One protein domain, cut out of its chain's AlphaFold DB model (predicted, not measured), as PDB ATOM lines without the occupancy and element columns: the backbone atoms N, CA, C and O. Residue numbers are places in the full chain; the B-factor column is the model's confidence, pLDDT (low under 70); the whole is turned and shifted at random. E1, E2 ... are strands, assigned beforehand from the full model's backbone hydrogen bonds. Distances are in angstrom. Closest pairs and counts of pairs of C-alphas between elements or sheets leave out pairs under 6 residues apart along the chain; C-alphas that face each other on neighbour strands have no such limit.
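What this domain is: This is residues 24 to 98 and 141 to 206 of the 206 residues of an uncharacterized protein of Flavobacteriaceae bacterium (UniProt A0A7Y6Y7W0). This is a long, narrow sandwich, two sheets face to face, in which a twisted sheet of five strands, curled like part of a barrel, faces a smaller sheet of three, E1, E3 and E6. The long hairpin E7 and E8 makes the length of the rod, with its turn near Asp 185 at one end, while Tyr 60 in the link from E2 to E3 lies at the other. The printed part has 141 residues, with no named helix and eight strands, E1 to E8 along the chain; the larger sheet runs E2, E8, E7, E4, E5, mixed, and the smaller E1, E3, E6, antiparallel. The class is all strand, though under half of the residues, 65 of 141, are in named elements. The whole is only just compact, close to loose, with a radius of gyration of the C-alphas of 17.2 A and spans of 61 by 27 by 25 A.

How they stand to each other: E1, residues 29 to 33, is antiparallel to E3, residues 66 to 74, with N 30 and O 73 2.8 A apart. E2, residues 53 to 55, is an edge strand parallel to E8, residues 189 to 205, with N 204 and O 53 2.8 A apart. E3 is also antiparallel to E6, residues 153 to 158, with N 68 and O 156 2.8 A apart. E4, residues 90 to 95, has staggered pairing: residues 90 to 92 pair with E5, residues 144 to 146, and residues 92 to 95 with E7, residues 168 to 183. Both pairs are antiparallel, with N 91 and O 145 2.9 A apart and N 92 and O 174 2.8 A apart. E7 and E8 form a hairpin, with N 175 and O 197 2.8 A apart. Between the sheets, the closest C-alphas of E5 and E6, Tyr 146 and Phe 154, are 5.8 A apart, and those of E1 and E8, Glu 32 and Asp 199, 6.3 A. E6 and E7 are near each other, while E3 and E8 are apart.

Where its parts are: E1 begins with C-alpha 29 at (178.498, 219.749, 215.636). From first to last C-alpha, E1 is 13.6 A long, E2 6.8 A, E3 27.0 A, E4 17.1 A, E5 7.2 A, E6 16.6 A, E7 48.1 A and E8 46.0 A. E8 bends by 67 degrees at residue 192 and ends with C-alpha 205 at (208.358, 227.648, 215.035).

The domain as a whole: The two C-alphas farthest apart, Tyr 60 and Asp 185, are 61.8 A apart. Residues 99 to 140 are not printed; C-alphas 98 and 141 are 8.8 A apart across this cut, in the link from E4 to E5. The links from E1 to E2 and from E3 to E4 are long. The mean pLDDT of the printed part is 95.8, and no printed residue is under 70.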
ATOM      1  N   ASP A  24     169.761 215.018 221.749       95.25
ATOM      2  CA  ASP A  24     170.820 215.770 221.066       95.25
ATOM      3  C   ASP A  24     172.147 215.008 221.137       95.25
ATOM      4  O   ASP A  24     172.928 215.159 222.078       95.25
ATOM      5  N   TYR A  25     172.412 214.181 220.125       95.38
ATOM      6  CA  TYR A  25     173.669 213.432 220.004       95.38
ATOM      7  C   TYR A  25     174.881 214.315 219.650       95.38
ATOM      8  O   TYR A  25     176.021 213.867 219.796       95.38
ATOM      9  N   GLY A  26     174.666 215.556 219.191       94.88
ATOM     10  CA  GLY A  26     175.741 216.430 218.713       94.88
ATOM     11  C   GLY A  26     176.421 215.915 217.438       94.88
ATOM     12  O   GLY A  26     177.626 216.089 217.250       94.88
ATOM     13  N   ASP A  27     175.691 215.203 216.576       95.12
ATOM     14  CA  ASP A  27     176.199 214.678 215.296       95.12
ATOM     15  C   ASP A  27     176.373 215.740 214.218       95.12
ATOM     16  O   ASP A  27     177.156 215.558 213.290       95.12
ATOM     17  N   ASP A  28     175.700 216.871 214.377       96.19
ATOM     18  CA  ASP A  28     175.785 218.024 213.496       96.19
ATOM     19  C   ASP A  28     176.778 219.088 213.984       96.19
ATOM     20  O   ASP A  28     176.842 220.161 213.390       96.19
ATOM     21  N   ILE A  29     177.528 218.818 215.057       97.81
ATOM     22  CA  ILE A  29     178.498 219.749 215.636       97.81
ATOM     23  C   ILE A  29     179.856 219.586 214.952       97.81
ATOM     24  O   ILE A  29     180.424 218.495 214.909       97.81
ATOM     25  N   THR A  30     180.407 220.706 214.490       97.62
ATOM     26  CA  THR A  30     181.748 220.812 213.915       97.62
ATOM     27  C   THR A  30     182.611 221.723 214.780       97.62
ATOM     28  O   THR A  30     182.192 222.824 215.146       97.62
ATOM     29  N   LEU A  31     183.822 221.258 215.089       98.12
ATOM     30  CA  LEU A  31     184.892 222.036 215.702       98.12
ATOM     31  C   LEU A  31     186.016 222.152 214.674       98.12
ATOM     32  O   LEU A  31     186.520 221.133 214.214       98.12
ATOM     33  N   GLU A  32     186.394 223.377 214.326       96.94
ATOM     34  CA  GLU A  32     187.427 223.647 213.322       96.94
ATOM     35  C   GLU A  32     188.276 224.858 213.718       96.94
ATOM     36  O   GLU A  32     187.782 225.812 214.324       96.94
ATOM     37  N   PHE A  33     189.560 224.851 213.367       97.94
ATOM     38  CA  PHE A  33     190.374 226.066 213.432       97.94
ATOM     39  C   PHE A  33     190.045 227.015 212.274       97.94
ATOM     40  O   PHE A  33     189.771 226.580 211.156       97.94
ATOM     41  N   LEU A  34     190.098 228.326 212.529       97.25
ATOM     42  CA  LEU A  34     189.893 229.319 211.476       97.25
ATOM     43  C   LEU A  34     191.084 229.334 210.513       97.25
ATOM     44  O   LEU A  34     192.230 229.080 210.900       97.25
ATOM     45  N   GLU A  35     190.829 229.682 209.252       95.75
ATOM     46  CA  GLU A  35     191.911 229.876 208.290       95.75
ATOM     47  C   GLU A  35     192.839 231.011 208.757       95.75
ATOM     48  O   GLU A  35     192.399 232.000 209.338       95.75
ATOM     49  N   GLY A  36     194.151 230.828 208.584       96.50
ATOM     50  CA  GLY A  36     195.153 231.708 209.195       96.50
ATOM     51  C   GLY A  36     195.300 231.593 210.723       96.50
ATOM     52  O   GLY A  36     196.095 232.331 211.296       96.50
ATOM     53  N   LEU A  37     194.575 230.691 211.399       97.12
ATOM     54  CA  LEU A  37     194.566 230.520 212.861       97.12
ATOM     55  C   LEU A  37     194.185 231.774 213.662       97.12
ATOM     56  O   LEU A  37     194.458 231.830 214.857       97.12
ATOM     57  N   ASN A  38     193.547 232.778 213.063       97.44
ATOM     58  CA  ASN A  38     193.166 233.991 213.784       97.44
ATOM     59  C   ASN A  38     191.866 234.584 213.230       97.44
ATOM     60  O   ASN A  38     191.605 234.524 212.032       97.44
ATOM     61  N   ASP A  39     191.051 235.145 214.120       95.06
ATOM     62  CA  ASP A  39     189.814 235.865 213.805       95.06
ATOM     63  C   ASP A  39     190.071 237.314 213.350       95.06
ATOM     64  O   ASP A  39     189.216 237.919 212.706       95.06
ATOM     65  N   ASP A  40     191.261 237.852 213.623       95.19
ATOM     66  CA  ASP A  40     191.749 239.132 213.117       95.19
ATOM     67  C   ASP A  40     192.786 238.906 212.007       95.19
ATOM     68  O   ASP A  40     193.838 238.286 212.199       95.19
ATOM     69  N   GLN A  41     192.497 239.460 210.828       93.62
ATOM     70  CA  GLN A  41     193.321 239.326 209.627       93.62
ATOM     71  C   GLN A  41     194.763 239.820 209.821       93.62
ATOM     72  O   GLN A  41     195.675 239.277 209.195       93.62
ATOM     73  N   ASN A  42     194.991 240.790 210.714       95.31
ATOM     74  CA  ASN A  42     196.319 241.351 210.982       95.31
ATOM     75  C   ASN A  42     197.250 240.386 211.733       95.31
ATOM     76  O   ASN A  42     198.462 240.596 211.745       95.31
ATOM     77  N   PHE A  43     196.696 239.344 212.359       95.50
ATOM     78  CA  PHE A  43     197.434 238.384 213.184       95.50
ATOM     79  C   PHE A  43     197.384 236.960 212.619       95.50
ATOM     80  O   PHE A  43     197.673 235.998 213.335       95.50
ATOM     81  N   THR A  44     197.003 236.814 211.350       97.19
ATOM     82  CA  THR A  44     196.943 235.514 210.676       97.19
ATOM     83  C   THR A  44     198.337 234.945 210.410       97.19
ATOM     84  O   THR A  44     199.289 235.665 210.108       97.19
ATOM     85  N   LEU A  45     198.456 233.623 210.520       97.44
ATOM     86  CA  LEU A  45     199.662 232.865 210.206       97.44
ATOM     87  C   LEU A  45     199.577 232.291 208.792       97.44
ATOM     88  O   LEU A  45     198.550 231.749 208.382       97.44
ATOM     89  N   SER A  46     200.685 232.348 208.057       96.50
ATOM     90  CA  SER A  46     200.788 231.698 206.750       96.50
ATOM     91  C   SER A  46     200.825 230.178 206.900       96.50
ATOM     92  O   SER A  46     201.551 229.664 207.755       96.50
ATOM     93  N   LYS A  47     200.102 229.473 206.030       95.94
ATOM     94  CA  LYS A  47     200.103 228.011 205.921       95.94
ATOM     95  C   LYS A  47     200.956 227.579 204.727       95.94
ATOM     96  O   LYS A  47     200.880 228.190 203.662       95.94
ATOM     97  N   ASP A  48     201.782 226.555 204.902       95.31
ATOM     98  CA  ASP A  48     202.590 225.994 203.821       95.31
ATOM     99  C   ASP A  48     201.855 224.910 203.014       95.31
ATOM    100  O   ASP A  48     200.722 224.531 203.310       95.31
ATOM    101  N   VAL A  49     202.512 224.403 201.967       95.50
ATOM    102  CA  VAL A  49     201.948 223.393 201.050       95.50
ATOM    103  C   VAL A  49     201.587 222.068 201.729       95.50
ATOM    104  O   VAL A  49     200.793 221.307 201.186       95.50
ATOM    105  N   ASN A  50     202.158 221.795 202.904       95.25
ATOM    106  CA  ASN A  50     201.909 220.585 203.681       95.25
ATOM    107  C   ASN A  50     200.827 220.804 204.755       95.25
ATOM    108  O   ASN A  50     200.501 219.875 205.492       95.25
ATOM    109  N   GLY A  51     200.268 222.015 204.853       94.25
ATOM    110  CA  GLY A  51     199.222 222.362 205.810       94.25
ATOM    111  C   GLY A  51     199.729 222.849 207.169       94.25
ATOM    112  O   GLY A  51     198.910 223.026 208.072       94.25
ATOM    113  N   PHE A  52     201.035 223.091 207.330       97.81
ATOM    114  CA  PHE A  52     201.605 223.616 208.574       97.81
ATOM    115  C   PHE A  52     201.550 225.139 208.588       97.81
ATOM    116  O   PHE A  52     201.958 225.799 207.630       97.81
ATOM    117  N   TYR A  53     201.083 225.709 209.695       98.31
ATOM    118  CA  TYR A  53     201.179 227.146 209.930       98.31
ATOM    119  C   TYR A  53     202.597 227.521 210.363       98.31
ATOM    120  O   TYR A  53     203.314 226.695 210.922       98.31
ATOM    121  N   ARG A  54     203.015 228.763 210.122       97.88
ATOM    122  CA  ARG A  54     204.352 229.256 210.490       97.88
ATOM    123  C   ARG A  54     204.249 230.402 211.477       97.88
ATOM    124  O   ARG A  54     203.529 231.365 211.216       97.88
ATOM    125  N   LEU A  55     204.976 230.301 212.585       97.69
ATOM    126  CA  LEU A  55     205.097 231.353 213.586       97.69
ATOM    127  C   LEU A  55     206.566 231.730 213.752       97.69
ATOM    128  O   LEU A  55     207.369 230.925 214.217       97.69
ATOM    129  N   LYS A  56     206.879 232.987 213.439       96.94
ATOM    130  CA  LYS A  56     208.200 233.554 213.684       96.94
ATOM    131  C   LYS A  56     208.346 233.968 215.149       96.94
ATOM    132  O   LYS A  56     207.585 234.810 215.627       96.94
ATOM    133  N   LEU A  57     209.325 233.407 215.847       96.94
ATOM    134  CA  LEU A  57     209.598 233.674 217.250       96.94
ATOM    135  C   LEU A  57     210.300 235.029 217.447       96.94
ATOM    136  O   LEU A  57     211.206 235.430 216.710       96.94
ATOM    137  N   ASP A  58     209.884 235.745 218.490       94.12
ATOM    138  CA  ASP A  58     210.516 236.971 218.964       94.12
ATOM    139  C   ASP A  58     211.871 236.637 219.603       94.12
ATOM    140  O   ASP A  58     211.960 235.945 220.618       94.12
ATOM    141  N   ARG A  59     212.948 237.159 219.011       89.00
ATOM    142  CA  ARG A  59     214.327 236.916 219.462       89.00
ATOM    143  C   ARG A  59     214.725 237.747 220.685       89.00
ATOM    144  O   ARG A  59     215.743 237.452 221.313       89.00
ATOM    145  N   TYR A  60     213.950 238.776 221.022       90.00
ATOM    146  CA  TYR A  60     214.239 239.713 222.111       90.00
ATOM    147  C   TYR A  60     213.438 239.420 223.378       90.00
ATOM    148  O   TYR A  60     213.806 239.885 224.458       90.00
ATOM    149  N   ARG A  61     212.355 238.649 223.265       87.12
ATOM    150  CA  ARG A  61     211.517 238.236 224.394       87.12
ATOM    151  C   ARG A  61     211.685 236.752 224.679       87.12
ATOM    152  O   ARG A  61     212.065 235.971 223.817       87.12
ATOM    153  N   ASN A  62     211.400 236.354 225.920       88.12
ATOM    154  CA  ASN A  62     211.451 234.939 226.280       88.12
ATOM    155  C   ASN A  62     210.332 234.147 225.588       88.12
ATOM    156  O   ASN A  62     210.584 233.049 225.108       88.12
ATOM    157  N   GLN A  63     209.125 234.719 225.518       92.69
ATOM    158  CA  GLN A  63     207.938 234.114 224.914       92.69
ATOM    159  C   GLN A  63     207.445 234.925 223.713       92.69
ATOM    160  O   GLN A  63     207.419 236.157 223.757       92.69
ATOM    161  N   THR A  64     206.985 234.218 222.682       96.69
ATOM    162  CA  THR A  64     206.279 234.790 221.527       96.69
ATOM    163  C   THR A  64     204.792 234.543 221.694       96.69
ATOM    164  O   THR A  64     204.343 233.407 221.588       96.69
ATOM    165  N   VAL A  65     204.030 235.590 221.997       96.31
ATOM    166  CA  VAL A  65     202.592 235.476 222.265       96.31
ATOM    167  C   VAL A  65     201.815 235.549 220.956       96.31
ATOM    168  O   VAL A  65     201.943 236.527 220.225       96.31
ATOM    169  N   GLN A  66     200.979 234.548 220.692       97.19
ATOM    170  CA  GLN A  66     200.106 234.502 219.520       97.19
ATOM    171  C   GLN A  66     198.709 234.026 219.929       97.19
ATOM    172  O   GLN A  66     198.552 233.013 220.612       97.19
ATOM    173  N   ARG A  67     197.678 234.756 219.499       97.50
ATOM    174  CA  ARG A  67     196.282 234.326 219.626       97.50
ATOM    175  C   ARG A  67     195.972 233.303 218.535       97.50
ATOM    176  O   ARG A  67     196.344 233.510 217.379       97.50
ATOM    177  N   ILE A  68     195.291 232.228 218.910       97.75
ATOM    178  CA  ILE A  68     194.835 231.176 218.005       97.75
ATOM    179  C   ILE A  68     193.322 231.054 218.129       97.75
ATOM    180  O   ILE A  68     192.818 230.933 219.246       97.75
ATOM    181  N   SER A  69     192.618 231.057 217.000       98.25
ATOM    182  CA  SER A  69     191.154 231.070 216.964       98.25
ATOM    183  C   SER A  69     190.581 229.914 216.149       98.25
ATOM    184  O   SER A  69     191.158 229.458 215.161       98.25
ATOM    185  N   GLY A  70     189.420 229.441 216.583       97.88
ATOM    186  CA  GLY A  70     188.636 228.398 215.936       97.88
ATOM    187  C   GLY A  70     187.151 228.674 216.103       97.88
ATOM    188  O   GLY A  70     186.756 229.714 216.636       97.88
ATOM    189  N   ARG A  71     186.313 227.763 215.630       97.81
ATOM    190  CA  ARG A  71     184.865 227.903 215.675       97.81
ATOM    191  C   ARG A  71     184.197 226.576 216.001       97.81
ATOM    192  O   ARG A  71     184.630 225.517 215.553       97.81
ATOM    193  N   LEU A  72     183.137 226.668 216.796       98.31
ATOM    194  CA  LEU A  72     182.264 225.565 217.163       98.31
ATOM    195  C   LEU A  72     180.839 225.893 216.706       98.31
ATOM    196  O   LEU A  72     180.184 226.783 217.257       98.31
ATOM    197  N   ILE A  73     180.369 225.191 215.681       97.75
ATOM    198  CA  ILE A  73     179.091 225.466 215.011       97.75
ATOM    199  C   ILE A  73     178.329 224.179 214.716       97.75
ATOM    200  O   ILE A  73     178.914 223.100 214.625       97.75
ATOM    201  N   ARG A  74     177.015 224.307 214.532       97.44
ATOM    202  CA  ARG A  74     176.180 223.255 213.945       97.44
ATOM    203  C   ARG A  74     176.202 223.328 212.415       97.44
ATOM    204  O   ARG A  74     176.524 224.368 211.841       97.44
ATOM    205  N   ASN A  75     175.771 222.263 211.739       95.44
ATOM    206  CA  ASN A  75     175.700 222.182 210.269       95.44
ATOM    207  C   ASN A  75     174.864 223.296 209.610       95.44
ATOM    208  O   ASN A  75     175.050 223.608 208.437       95.44
ATOM    209  N   ASN A  76     173.942 223.910 210.354       93.62
ATOM    210  CA  ASN A  76     173.161 225.062 209.897       93.62
ATOM    211  C   ASN A  76     173.924 226.405 209.981       93.62
ATOM    212  O   ASN A  76     173.334 227.453 209.724       93.62
ATOM    213  N   GLY A  77     175.203 226.383 210.373       93.62
ATOM    214  CA  GLY A  77     176.076 227.548 210.514       93.62
ATOM    215  C   GLY A  77     175.883 228.352 211.802       93.62
ATOM    216  O   GLY A  77     176.549 229.372 211.972       93.62
ATOM    217  N   LYS A  78     174.986 227.935 212.703       96.25
ATOM    218  CA  LYS A  78     174.742 228.628 213.976       96.25
ATOM    219  C   LYS A  78     175.705 228.152 215.070       96.25
ATOM    220  O   LYS A  78     176.134 226.994 215.025       96.25
ATOM    221  N   PRO A  79     176.006 228.998 216.072       97.00
ATOM    222  CA  PRO A  79     176.728 228.577 217.269       97.00
ATOM    223  C   PRO A  79     176.044 227.392 217.954       97.00
ATOM    224  O   PRO A  79     174.823 227.228 217.885       97.00
ATOM    225  N   VAL A  80     176.838 226.562 218.626       97.19
ATOM    226  CA  VAL A  80     176.308 225.431 219.389       97.19
ATOM    227  C   VAL A  80     175.607 225.927 220.652       97.19
ATOM    228  O   VAL A  80     176.237 226.438 221.576       97.19
ATOM    229  N   GLU A  81     174.300 225.698 220.706       95.75
ATOM    230  CA  GLU A  81     173.483 225.838 221.908       95.75
ATOM    231  C   GLU A  81     173.124 224.449 222.452       95.75
ATOM    232  O   GLU A  81     172.730 223.566 221.680       95.75
ATOM    233  N   THR A  82     173.277 224.242 223.762       94.00
ATOM    234  CA  THR A  82     172.936 222.981 224.443       94.00
ATOM    235  C   THR A  82     172.114 223.241 225.700       94.00
ATOM    236  O   THR A  82     172.285 224.257 226.369       94.00
ATOM    237  N   LEU A  83     171.260 222.287 226.084       91.88
ATOM    238  CA  LEU A  83     170.452 222.395 227.309       91.88
ATOM    239  C   LEU A  83     171.315 222.483 228.581       91.88
ATOM    240  O   LEU A  83     170.940 223.150 229.541       91.88
ATOM    241  N   SER A  84     172.485 221.834 228.590       87.56
ATOM    242  CA  SER A  84     173.403 221.841 229.734       87.56
ATOM    243  C   SER A  84     174.327 223.060 229.790       87.56
ATOM    244  O   SER A  84     174.727 223.461 230.879       87.56
ATOM    245  N   GLY A  85     174.723 223.602 228.634       85.00
ATOM    246  CA  GLY A  85     175.758 224.638 228.516       85.00
ATOM    247  C   GLY A  85     175.253 226.006 228.050       85.00
ATOM    248  O   GLY A  85     176.021 226.964 228.037       85.00
ATOM    249  N   GLY A  86     173.979 226.125 227.665       93.00
ATOM    250  CA  GLY A  86     173.444 227.331 227.031       93.00
ATOM    251  C   GLY A  86     174.144 227.614 225.701       93.00
ATOM    252  O   GLY A  86     174.476 226.678 224.978       93.00
ATOM    253  N   LEU A  87     174.391 228.891 225.394       93.00
ATOM    254  CA  LEU A  87     175.097 229.344 224.181       93.00
ATOM    255  C   LEU A  87     176.633 229.305 224.306       93.00
ATOM    256  O   LEU A  87     177.337 229.263 223.299       93.00
ATOM    257  N   ARG A  88     177.168 229.303 225.535       94.94
ATOM    258  CA  ARG A  88     178.617 229.349 225.795       94.94
ATOM    259  C   ARG A  88     179.170 227.963 226.012       94.94
ATOM    260  O   ARG A  88     179.071 227.402 227.102       94.94
ATOM    261  N   GLN A  89     179.839 227.446 224.996       97.19
ATOM    262  CA  GLN A  89     180.507 226.162 225.089       97.19
ATOM    263  C   GLN A  89     181.951 226.344 225.544       97.19
ATOM    264  O   GLN A  89     182.668 227.213 225.044       97.19
ATOM    265  N   LYS A  90     182.384 225.512 226.494       97.44
ATOM    266  CA  LYS A  90     183.787 225.437 226.904       97.44
ATOM    267  C   LYS A  90     184.567 224.595 225.897       97.44
ATOM    268  O   LYS A  90     184.162 223.475 225.604       97.44
ATOM    269  N   VAL A  91     185.700 225.106 225.432       98.19
ATOM    270  CA  VAL A  91     186.660 224.379 224.590       98.19
ATOM    271  C   VAL A  91     187.969 224.255 225.359       98.19
ATOM    272  O   VAL A  91     188.473 225.244 225.891       98.19
ATOM    273  N   GLU A  92     188.493 223.040 225.447       98.50
ATOM    274  CA  GLU A  92     189.783 222.727 226.061       98.50
ATOM    275  C   GLU A  92     190.877 222.724 224.986       98.50
ATOM    276  O   GLU A  92     190.645 222.339 223.839       98.50
ATOM    277  N   PHE A  93     192.090 223.118 225.359       98.38
ATOM    278  CA  PHE A  93     193.256 223.149 224.489       98.38
ATOM    279  C   PHE A  93     194.435 222.424 225.116       98.38
ATOM    280  O   PHE A  93     194.668 222.471 226.325       98.38
ATOM    281  N   SER A  94     195.245 221.814 224.260       97.81
ATOM    282  CA  SER A  94     196.527 221.234 224.644       97.81
ATOM    283  C   SER A  94     197.586 221.454 223.567       97.81
ATOM    284  O   SER A  94     197.280 221.649 222.390       97.81
ATOM    285  N   SER A  95     198.844 221.443 224.004       97.44
ATOM    286  CA  SER A  95     200.042 221.546 223.173       97.44
ATOM    287  C   SER A  95     200.998 220.421 223.552       97.44
ATOM    288  O   SER A  95     201.038 220.004 224.710       97.44
ATOM    289  N   ASN A  96     201.782 219.934 222.592       97.88
ATOM    290  CA  ASN A  96     202.865 218.981 222.850       97.88
ATOM    291  C   ASN A  96     204.114 219.632 223.472       97.88
ATOM    292  O   ASN A  96     204.986 218.907 223.948       97.88
ATOM    293  N   LEU A  97     204.227 220.963 223.447       97.38
ATOM    294  CA  LEU A  97     205.415 221.681 223.906       97.38
ATOM    295  C   LEU A  97     205.240 222.253 225.318       97.38
ATOM    296  O   LEU A  97     204.209 222.829 225.674       97.38
ATOM    297  N   TYR A  98     206.309 222.120 226.101       96.81
ATOM    298  CA  TYR A  98     206.461 222.639 227.456       96.81
ATOM    299  C   TYR A  98     207.881 223.173 227.614       96.81
ATOM    300  O   TYR A  98     208.795 222.743 226.909       96.81
ATOM    301  N   ILE A 141     200.537 226.946 226.049       98.12
ATOM    302  CA  ILE A 141     199.161 227.265 225.641       98.12
ATOM    303  C   ILE A 141     198.241 227.393 226.857       98.12
ATOM    304  O   ILE A 141     198.371 226.635 227.822       98.12
ATOM    305  N   ASN A 142     197.287 228.323 226.799       96.81
ATOM    306  CA  ASN A 142     196.203 228.393 227.779       96.81
ATOM    307  C   ASN A 142     195.211 227.241 227.570       96.81
ATOM    308  O   ASN A 142     194.801 226.957 226.448       96.81
ATOM    309  N   GLN A 143     194.804 226.598 228.665       96.06
ATOM    310  CA  GLN A 143     194.139 225.293 228.619       96.06
ATOM    311  C   GLN A 143     192.666 225.327 228.214       96.06
ATOM    312  O   GLN A 143     192.149 224.294 227.826       96.06
ATOM    313  N   SER A 144     191.964 226.456 228.310       96.50
ATOM    314  CA  SER A 144     190.553 226.505 227.913       96.50
ATOM    315  C   SER A 144     190.079 227.903 227.549       96.50
ATOM    316  O   SER A 144     190.681 228.903 227.944       96.50
ATOM    317  N   SER A 145     188.971 227.957 226.815       97.31
ATOM    318  CA  SER A 145     188.221 229.174 226.515       97.31
ATOM    319  C   SER A 145     186.729 228.882 226.380       97.31
ATOM    320  O   SER A 145     186.306 227.728 226.418       97.31
ATOM    321  N   TYR A 146     185.938 229.931 226.164       97.25
ATOM    322  CA  TYR A 146     184.523 229.820 225.820       97.25
ATOM    323  C   TYR A 146     184.259 230.385 224.427       97.25
ATOM    324  O   TYR A 146     184.981 231.274 223.969       97.25
ATOM    325  N   THR A 147     183.241 229.849 223.761       97.62
ATOM    326  CA  THR A 147     182.749 230.360 222.481       97.62
ATOM    327  C   THR A 147     182.011 231.684 222.654       97.62
ATOM    328  O   THR A 147     181.373 231.924 223.679       97.62
ATOM    329  N   ASP A 148     182.064 232.521 221.623       96.94
ATOM    330  CA  ASP A 148     181.195 233.684 221.474       96.94
ATOM    331  C   ASP A 148     179.750 233.266 221.146       96.94
ATOM    332  O   ASP A 148     179.522 232.376 220.322       96.94
ATOM    333  N   ASP A 149     178.783 233.946 221.766       95.31
ATOM    334  CA  ASP A 149     177.356 233.589 221.730       95.31
ATOM    335  C   ASP A 149     176.736 233.725 220.329       95.31
ATOM    336  O   ASP A 149     175.759 233.046 220.016       95.31
ATOM    337  N   ASN A 150     177.286 234.602 219.481       94.81
ATOM    338  CA  ASN A 150     176.714 234.929 218.170       94.81
ATOM    339  C   ASN A 150     177.436 234.224 217.021       94.81
ATOM    340  O   ASN A 150     176.820 233.871 216.017       94.81
ATOM    341  N   THR A 151     178.749 234.048 217.150       95.75
ATOM    342  CA  THR A 151     179.611 233.553 216.068       95.75
ATOM    343  C   THR A 151     180.098 232.124 216.290       95.75
ATOM    344  O   THR A 151     180.525 231.474 215.336       95.75
ATOM    345  N   GLY A 152     180.056 231.623 217.532       96.88
ATOM    346  CA  GLY A 152     180.628 230.329 217.904       96.88
ATOM    347  C   GLY A 152     182.160 230.321 217.896       96.88
ATOM    348  O   GLY A 152     182.765 229.258 218.020       96.88
ATOM    349  N   VAL A 153     182.803 231.484 217.723       97.81
ATOM    350  CA  VAL A 153     184.263 231.605 217.684       97.81
ATOM    351  C   VAL A 153     184.827 231.437 219.088       97.81
ATOM    352  O   VAL A 153     184.379 232.076 220.036       97.81
ATOM    353  N   PHE A 154     185.838 230.590 219.216       97.94
ATOM    354  CA  PHE A 154     186.629 230.418 220.425       97.94
ATOM    355  C   PHE A 154     188.079 230.807 220.148       97.94
ATOM    356  O   PHE A 154     188.519 230.860 219.000       97.94
ATOM    357  N   ASN A 155     188.843 231.070 221.204       97.94
ATOM    358  CA  ASN A 155     190.230 231.483 221.064       97.94
ATOM    359  C   ASN A 155     191.058 231.125 222.292       97.94
ATOM    360  O   ASN A 155     190.575 231.160 223.417       97.94
ATOM    361  N   THR A 156     192.333 230.863 222.068       98.06
ATOM    362  CA  THR A 156     193.328 230.701 223.121       98.06
ATOM    363  C   THR A 156     194.587 231.481 222.764       98.06
ATOM    364  O   THR A 156     194.700 232.079 221.692       98.06
ATOM    365  N   VAL A 157     195.539 231.501 223.685       97.88
ATOM    366  CA  VAL A 157     196.839 232.132 223.494       97.88
ATOM    367  C   VAL A 157     197.912 231.064 223.620       97.88
ATOM    368  O   VAL A 157     197.943 230.330 224.611       97.88
ATOM    369  N   ILE A 158     198.790 231.003 222.620       98.12
ATOM    370  CA  ILE A 158     200.047 230.262 222.683       98.12
ATOM    371  C   ILE A 158     201.196 231.208 223.031       98.12
ATOM    372  O   ILE A 158     201.181 232.390 222.686       98.12
ATOM    373  N   ALA A 159     202.192 230.672 223.727       97.31
ATOM    374  CA  ALA A 159     203.382 231.388 224.165       97.31
ATOM    375  C   ALA A 159     204.639 230.489 224.113       97.31
ATOM    376  O   ALA A 159     205.244 230.230 225.162       97.31
ATOM    377  N   PRO A 160     205.027 229.966 222.927       97.56
ATOM    378  CA  PRO A 160     206.305 229.274 222.753       97.56
ATOM    379  C   PRO A 160     207.488 230.168 223.129       97.56
ATOM    380  O   PRO A 160     207.433 231.393 222.983       97.56
ATOM    381  N   ILE A 161     208.570 229.540 223.592       96.19
ATOM    382  CA  ILE A 161     209.818 230.237 223.912       96.19
ATOM    383  C   ILE A 161     210.801 230.171 222.748       96.19
ATOM    384  O   ILE A 161     210.777 229.223 221.968       96.19
ATOM    385  N   ARG A 162     211.726 231.132 222.678       94.62
ATOM    386  CA  ARG A 162     212.748 231.206 221.614       94.62
ATOM    387  C   ARG A 162     213.551 229.910 221.418       94.62
ATOM    388  O   ARG A 162     213.962 229.607 220.311       94.62
ATOM    389  N   ASN A 163     213.764 229.134 222.485       93.19
ATOM    390  CA  ASN A 163     214.543 227.894 222.424       93.19
ATOM    391  C   ASN A 163     213.813 226.754 221.684       93.19
ATOM    392  O   ASN A 163     214.416 225.707 221.490       93.19
ATOM    393  N   MET A 164     212.543 226.947 221.315       96.56
ATOM    394  CA  MET A 164     211.755 226.016 220.503       96.56
ATOM    395  C   MET A 164     211.858 226.330 218.995       96.56
ATOM    396  O   MET A 164     211.106 225.769 218.207       96.56
ATOM    397  N   GLU A 165     212.738 227.250 218.570       96.00
ATOM    398  CA  GLU A 165     213.018 227.504 217.145       96.00
ATOM    399  C   GLU A 165     213.462 226.195 216.463       96.00
ATOM    400  O   GLU A 165     214.390 225.524 216.917       96.00
ATOM    401  N   GLY A 166     212.777 225.818 215.383       95.88
ATOM    402  CA  GLY A 166     212.942 224.546 214.676       95.88
ATOM    403  C   GLY A 166     211.972 223.436 215.104       95.88
ATOM    404  O   GLY A 166     211.831 222.453 214.371       95.88
ATOM    405  N   ASP A 167     211.267 223.583 216.229       97.88
ATOM    406  CA  ASP A 167     210.262 222.612 216.666       97.88
ATOM    407  C   ASP A 167     208.937 222.772 215.902       97.88
ATOM    408  O   ASP A 167     208.608 223.816 215.332       97.88
ATOM    409  N   THR A 168     208.123 221.711 215.928       98.19
ATOM    410  CA  THR A 168     206.732 221.744 215.456       98.19
ATOM    411  C   THR A 168     205.776 221.599 216.637       98.19
ATOM    412  O   THR A 168     205.705 220.552 217.291       98.19
ATOM    413  N   MET A 169     205.007 222.653 216.894       98.19
ATOM    414  CA  MET A 169     203.943 222.663 217.889       98.19
ATOM    415  C   MET A 169     202.672 222.050 217.298       98.19
ATOM    416  O   MET A 169     202.150 222.527 216.295       98.19
ATOM    417  N   LYS A 170     202.134 221.017 217.940       98.38
ATOM    418  CA  LYS A 170     200.792 220.491 217.698       98.38
ATOM    419  C   LYS A 170     199.837 221.116 218.703       98.38
ATOM    420  O   LYS A 170     199.972 220.876 219.900       98.38
ATOM    421  N   ILE A 171     198.844 221.845 218.212       98.31
ATOM    422  CA  ILE A 171     197.759 222.408 219.013       98.31
ATOM    423  C   ILE A 171     196.533 221.524 218.813       98.31
ATOM    424  O   ILE A 171     196.149 221.253 217.680       98.31
ATOM    425  N   THR A 172     195.927 221.068 219.904       98.44
ATOM    426  CA  THR A 172     194.687 220.279 219.880       98.44
ATOM    427  C   THR A 172     193.598 221.055 220.599       98.44
ATOM    428  O   THR A 172     193.829 221.503 221.722       98.44
ATOM    429  N   ALA A 173     192.435 221.193 219.968       98.44
ATOM    430  CA  ALA A 173     191.227 221.735 220.577       98.44
ATOM    431  C   ALA A 173     190.208 220.606 220.779       98.44
ATOM    432  O   ALA A 173     190.076 219.719 219.934       98.44
ATOM    433  N   GLU A 174     189.514 220.627 221.911       98.56
ATOM    434  CA  GLU A 174     188.594 219.579 222.337       98.56
ATOM    435  C   GLU A 174     187.315 220.182 222.916       98.56
ATOM    436  O   GLU A 174     187.348 221.029 223.808       98.56
ATOM    437  N   TYR A 175     186.177 219.707 222.421       98.19
ATOM    438  CA  TYR A 175     184.854 220.012 222.942       98.19
ATOM    439  C   TYR A 175     184.182 218.725 223.421       98.19
ATOM    440  O   TYR A 175     184.146 217.720 222.706       98.19
ATOM    441  N   VAL A 176     183.641 218.764 224.638       97.62
ATOM    442  CA  VAL A 176     182.872 217.664 225.225       97.62
ATOM    443  C   VAL A 176     181.396 218.041 225.185       97.62
ATOM    444  O   VAL A 176     180.933 218.869 225.968       97.62
ATOM    445  N   HIS A 177     180.661 217.424 224.264       97.56
ATOM    446  CA  HIS A 177     179.215 217.568 224.141       97.56
ATOM    447  C   HIS A 177     178.507 216.635 225.123       97.56
ATOM    448  O   HIS A 177     178.756 215.426 225.124       97.56
ATOM    449  N   SER A 178     177.605 217.176 225.939       96.75
ATOM    450  CA  SER A 178     176.724 216.375 226.794       96.75
ATOM    451  C   SER A 178     175.512 215.934 225.984       96.75
ATOM    452  O   SER A 178     174.714 216.768 225.565       96.75
ATOM    453  N   ILE A 179     175.349 214.625 225.792       96.56
ATOM    454  CA  ILE A 179     174.185 214.074 225.098       96.56
ATOM    455  C   ILE A 179     172.998 214.169 226.050       96.56
ATOM    456  O   ILE A 179     172.974 213.497 227.088       96.56
ATOM    457  N   THR A 180     172.027 215.010 225.710       95.06
ATOM    458  CA  THR A 180     170.840 215.252 226.530       95.06
ATOM    459  C   THR A 180     169.606 214.606 225.920       95.06
ATOM    460  O   THR A 180     169.453 214.563 224.701       95.06
ATOM    461  N   ALA A 181     168.726 214.099 226.783       94.12
ATOM    462  CA  ALA A 181     167.405 213.603 226.425       94.12
ATOM    463  C   ALA A 181     166.332 214.418 227.156       94.12
ATOM    464  O   ALA A 181     166.415 214.595 228.378       94.12
ATOM    465  N   GLN A 182     165.335 214.897 226.413       93.19
ATOM    466  CA  GLN A 182     164.222 215.703 226.916       93.19
ATOM    467  C   GLN A 182     162.898 215.198 226.330       93.19
ATOM    468  O   GLN A 182     162.804 214.918 225.136       93.19
ATOM    469  N   GLU A 183     161.876 215.074 227.173       91.38
ATOM    470  CA  GLU A 183     160.505 214.797 226.727       91.38
ATOM    471  C   GLU A 183     159.853 216.084 226.201       91.38
ATOM    472  O   GLU A 183     160.065 217.148 226.779       91.38
ATOM    473  N   GLU A 184     159.056 215.981 225.134       82.75
ATOM    474  CA  GLU A 184     158.451 217.110 224.395       82.75
ATOM    475  C   GLU A 184     157.772 218.171 225.283       82.75
ATOM    476  O   GLU A 184     157.941 219.366 225.047       82.75
ATOM    477  N   ASP A 185     157.099 217.746 226.356       83.06
ATOM    478  CA  ASP A 185     156.349 218.625 227.265       83.06
ATOM    479  C   ASP A 185     157.051 218.872 228.620       83.06
ATOM    480  O   ASP A 185     156.449 219.388 229.568       83.06
ATOM    481  N   SER A 186     158.323 218.488 228.755       85.62
ATOM    482  CA  SER A 186     159.076 218.595 230.009       85.62
ATOM    483  C   SER A 186     160.104 219.720 229.966       85.62
ATOM    484  O   SER A 186     160.910 219.813 229.048       85.62
ATOM    485  N   ASN A 187     160.178 220.520 231.033       85.94
ATOM    486  CA  ASN A 187     161.286 221.465 231.250       85.94
ATOM    487  C   ASN A 187     162.554 220.788 231.806       85.94
ATOM    488  O   ASN A 187     163.575 221.445 232.004       85.94
ATOM    489  N   PHE A 188     162.484 219.491 232.107       89.62
ATOM    490  CA  PHE A 188     163.603 218.717 232.624       89.62
ATOM    491  C   PHE A 188     164.255 217.914 231.508       89.62
ATOM    492  O   PHE A 188     163.574 217.269 230.711       89.62
ATOM    493  N   PHE A 189     165.582 217.899 231.513       92.75
ATOM    494  CA  PHE A 189     166.391 217.046 230.658       92.75
ATOM    495  C   PHE A 189     167.304 216.170 231.514       92.75
ATOM    496  O   PHE A 189     167.640 216.503 232.653       92.75
ATOM    497  N   SER A 190     167.727 215.045 230.949       93.25
ATOM    498  CA  SER A 190     168.733 214.165 231.542       93.25
ATOM    499  C   SER A 190     169.961 214.107 230.642       93.25
ATOM    500  O   SER A 190     169.840 214.181 229.423       93.25
ATOM    501  N   THR A 191     171.153 214.003 231.231       95.31
ATOM    502  CA  THR A 191     172.379 213.720 230.470       95.31
ATOM    503  C   THR A 191     172.567 212.212 230.421       95.31
ATOM    504  O   THR A 191     172.711 211.580 231.466       95.31
ATOM    505  N   ILE A 192     172.548 211.641 229.220       95.81
ATOM    506  CA  ILE A 192     172.616 210.189 228.998       95.81
ATOM    507  C   ILE A 192     173.999 209.724 228.528       95.81
ATOM    508  O   ILE A 192     174.279 208.528 228.517       95.81
ATOM    509  N   GLY A 193     174.877 210.656 228.154       95.75
ATOM    510  CA  GLY A 193     176.228 210.347 227.702       95.75
ATOM    511  C   GLY A 193     177.034 211.593 227.356       95.75
ATOM    512  O   GLY A 193     176.583 212.721 227.548       95.75
ATOM    513  N   GLN A 194     178.239 211.374 226.835       96.69
ATOM    514  CA  GLN A 194     179.123 212.428 226.348       96.69
ATOM    515  C   GLN A 194     179.711 212.034 224.996       96.69
ATOM    516  O   GLN A 194     180.028 210.866 224.765       96.69
ATOM    517  N   LYS A 195     179.893 213.023 224.125       96.62
ATOM    518  CA  LYS A 195     180.589 212.893 222.849       96.62
ATOM    519  C   LYS A 195     181.765 213.857 222.830       96.62
ATOM    520  O   LYS A 195     181.609 215.037 223.123       96.62
ATOM    521  N   ILE A 196     182.940 213.349 222.479       97.88
ATOM    522  CA  ILE A 196     184.162 214.149 222.412       97.88
ATOM    523  C   ILE A 196     184.452 214.474 220.950       97.88
ATOM    524  O   ILE A 196     184.568 213.571 220.121       97.88
ATOM    525  N   ILE A 197     184.583 215.762 220.647       97.88
ATOM    526  CA  ILE A 197     184.897 216.288 219.319       97.88
ATOM    527  C   ILE A 197     186.253 216.981 219.423       97.88
ATOM    528  O   ILE A 197     186.445 217.836 220.288       97.88
ATOM    529  N   LYS A 198     187.210 216.591 218.576       97.88
ATOM    530  CA  LYS A 198     188.571 217.141 218.592       97.88
ATOM    531  C   LYS A 198     189.021 217.524 217.197       97.88
ATOM    532  O   LYS A 198     188.709 216.819 216.241       97.88
ATOM    533  N   ASP A 199     189.839 218.561 217.134       97.88
ATOM    534  CA  ASP A 199     190.604 218.931 215.949       97.88
ATOM    535  C   ASP A 199     192.043 219.277 216.351       97.88
ATOM    536  O   ASP A 199     192.349 219.523 217.525       97.88
ATOM    537  N   SER A 200     192.970 219.239 215.399       97.81
ATOM    538  CA  SER A 200     194.373 219.553 215.645       97.81
ATOM    539  C   SER A 200     195.024 220.258 214.468       97.81
ATOM    540  O   SER A 200     194.856 219.864 213.318       97.81
ATOM    541  N   VAL A 201     195.879 221.224 214.780       98.00
ATOM    542  CA  VAL A 201     196.705 221.944 213.807       98.00
ATOM    543  C   VAL A 201     198.168 221.905 214.217       98.00
ATOM    544  O   VAL A 201     198.503 221.706 215.388       98.00
ATOM    545  N   TYR A 202     199.044 222.098 213.239       98.31
ATOM    546  CA  TYR A 202     200.484 222.094 213.440       98.31
ATOM    547  C   TYR A 202     201.075 223.454 213.071       98.31
ATOM    548  O   TYR A 202     200.716 224.034 212.045       98.31
ATOM    549  N   VAL A 203     201.986 223.940 213.909       98.44
ATOM    550  CA  VAL A 203     202.671 225.226 213.772       98.44
ATOM    551  C   VAL A 203     204.178 224.989 213.824       98.44
ATOM    552  O   VAL A 203     204.694 224.490 214.822       98.44
ATOM    553  N   ILE A 204     204.886 225.338 212.754       98.25
ATOM    554  CA  ILE A 204     206.349 225.379 212.702       98.25
ATOM    555  C   ILE A 204     206.810 226.666 213.385       98.25
ATOM    556  O   ILE A 204     206.298 227.748 213.081       98.25
ATOM    557  N   LEU A 205     207.763 226.535 214.303       98.00
ATOM    558  CA  LEU A 205     208.358 227.648 215.035       98.00
ATOM    559  C   LEU A 205     209.698 228.022 214.381       98.00
ATOM    560  O   LEU A 205     210.585 227.174 214.300       98.00
ATOM    561  N   GLU A 206     209.848 229.258 213.898       95.06
ATOM    562  CA  GLU A 206     211.013 229.727 213.107       95.06
ATOM    563  C   GLU A 206     211.517 231.133 213.474       95.06
ATOM    564  O   GLU A 206     210.861 231.813 214.291       95.06
TER     565      GLU A 206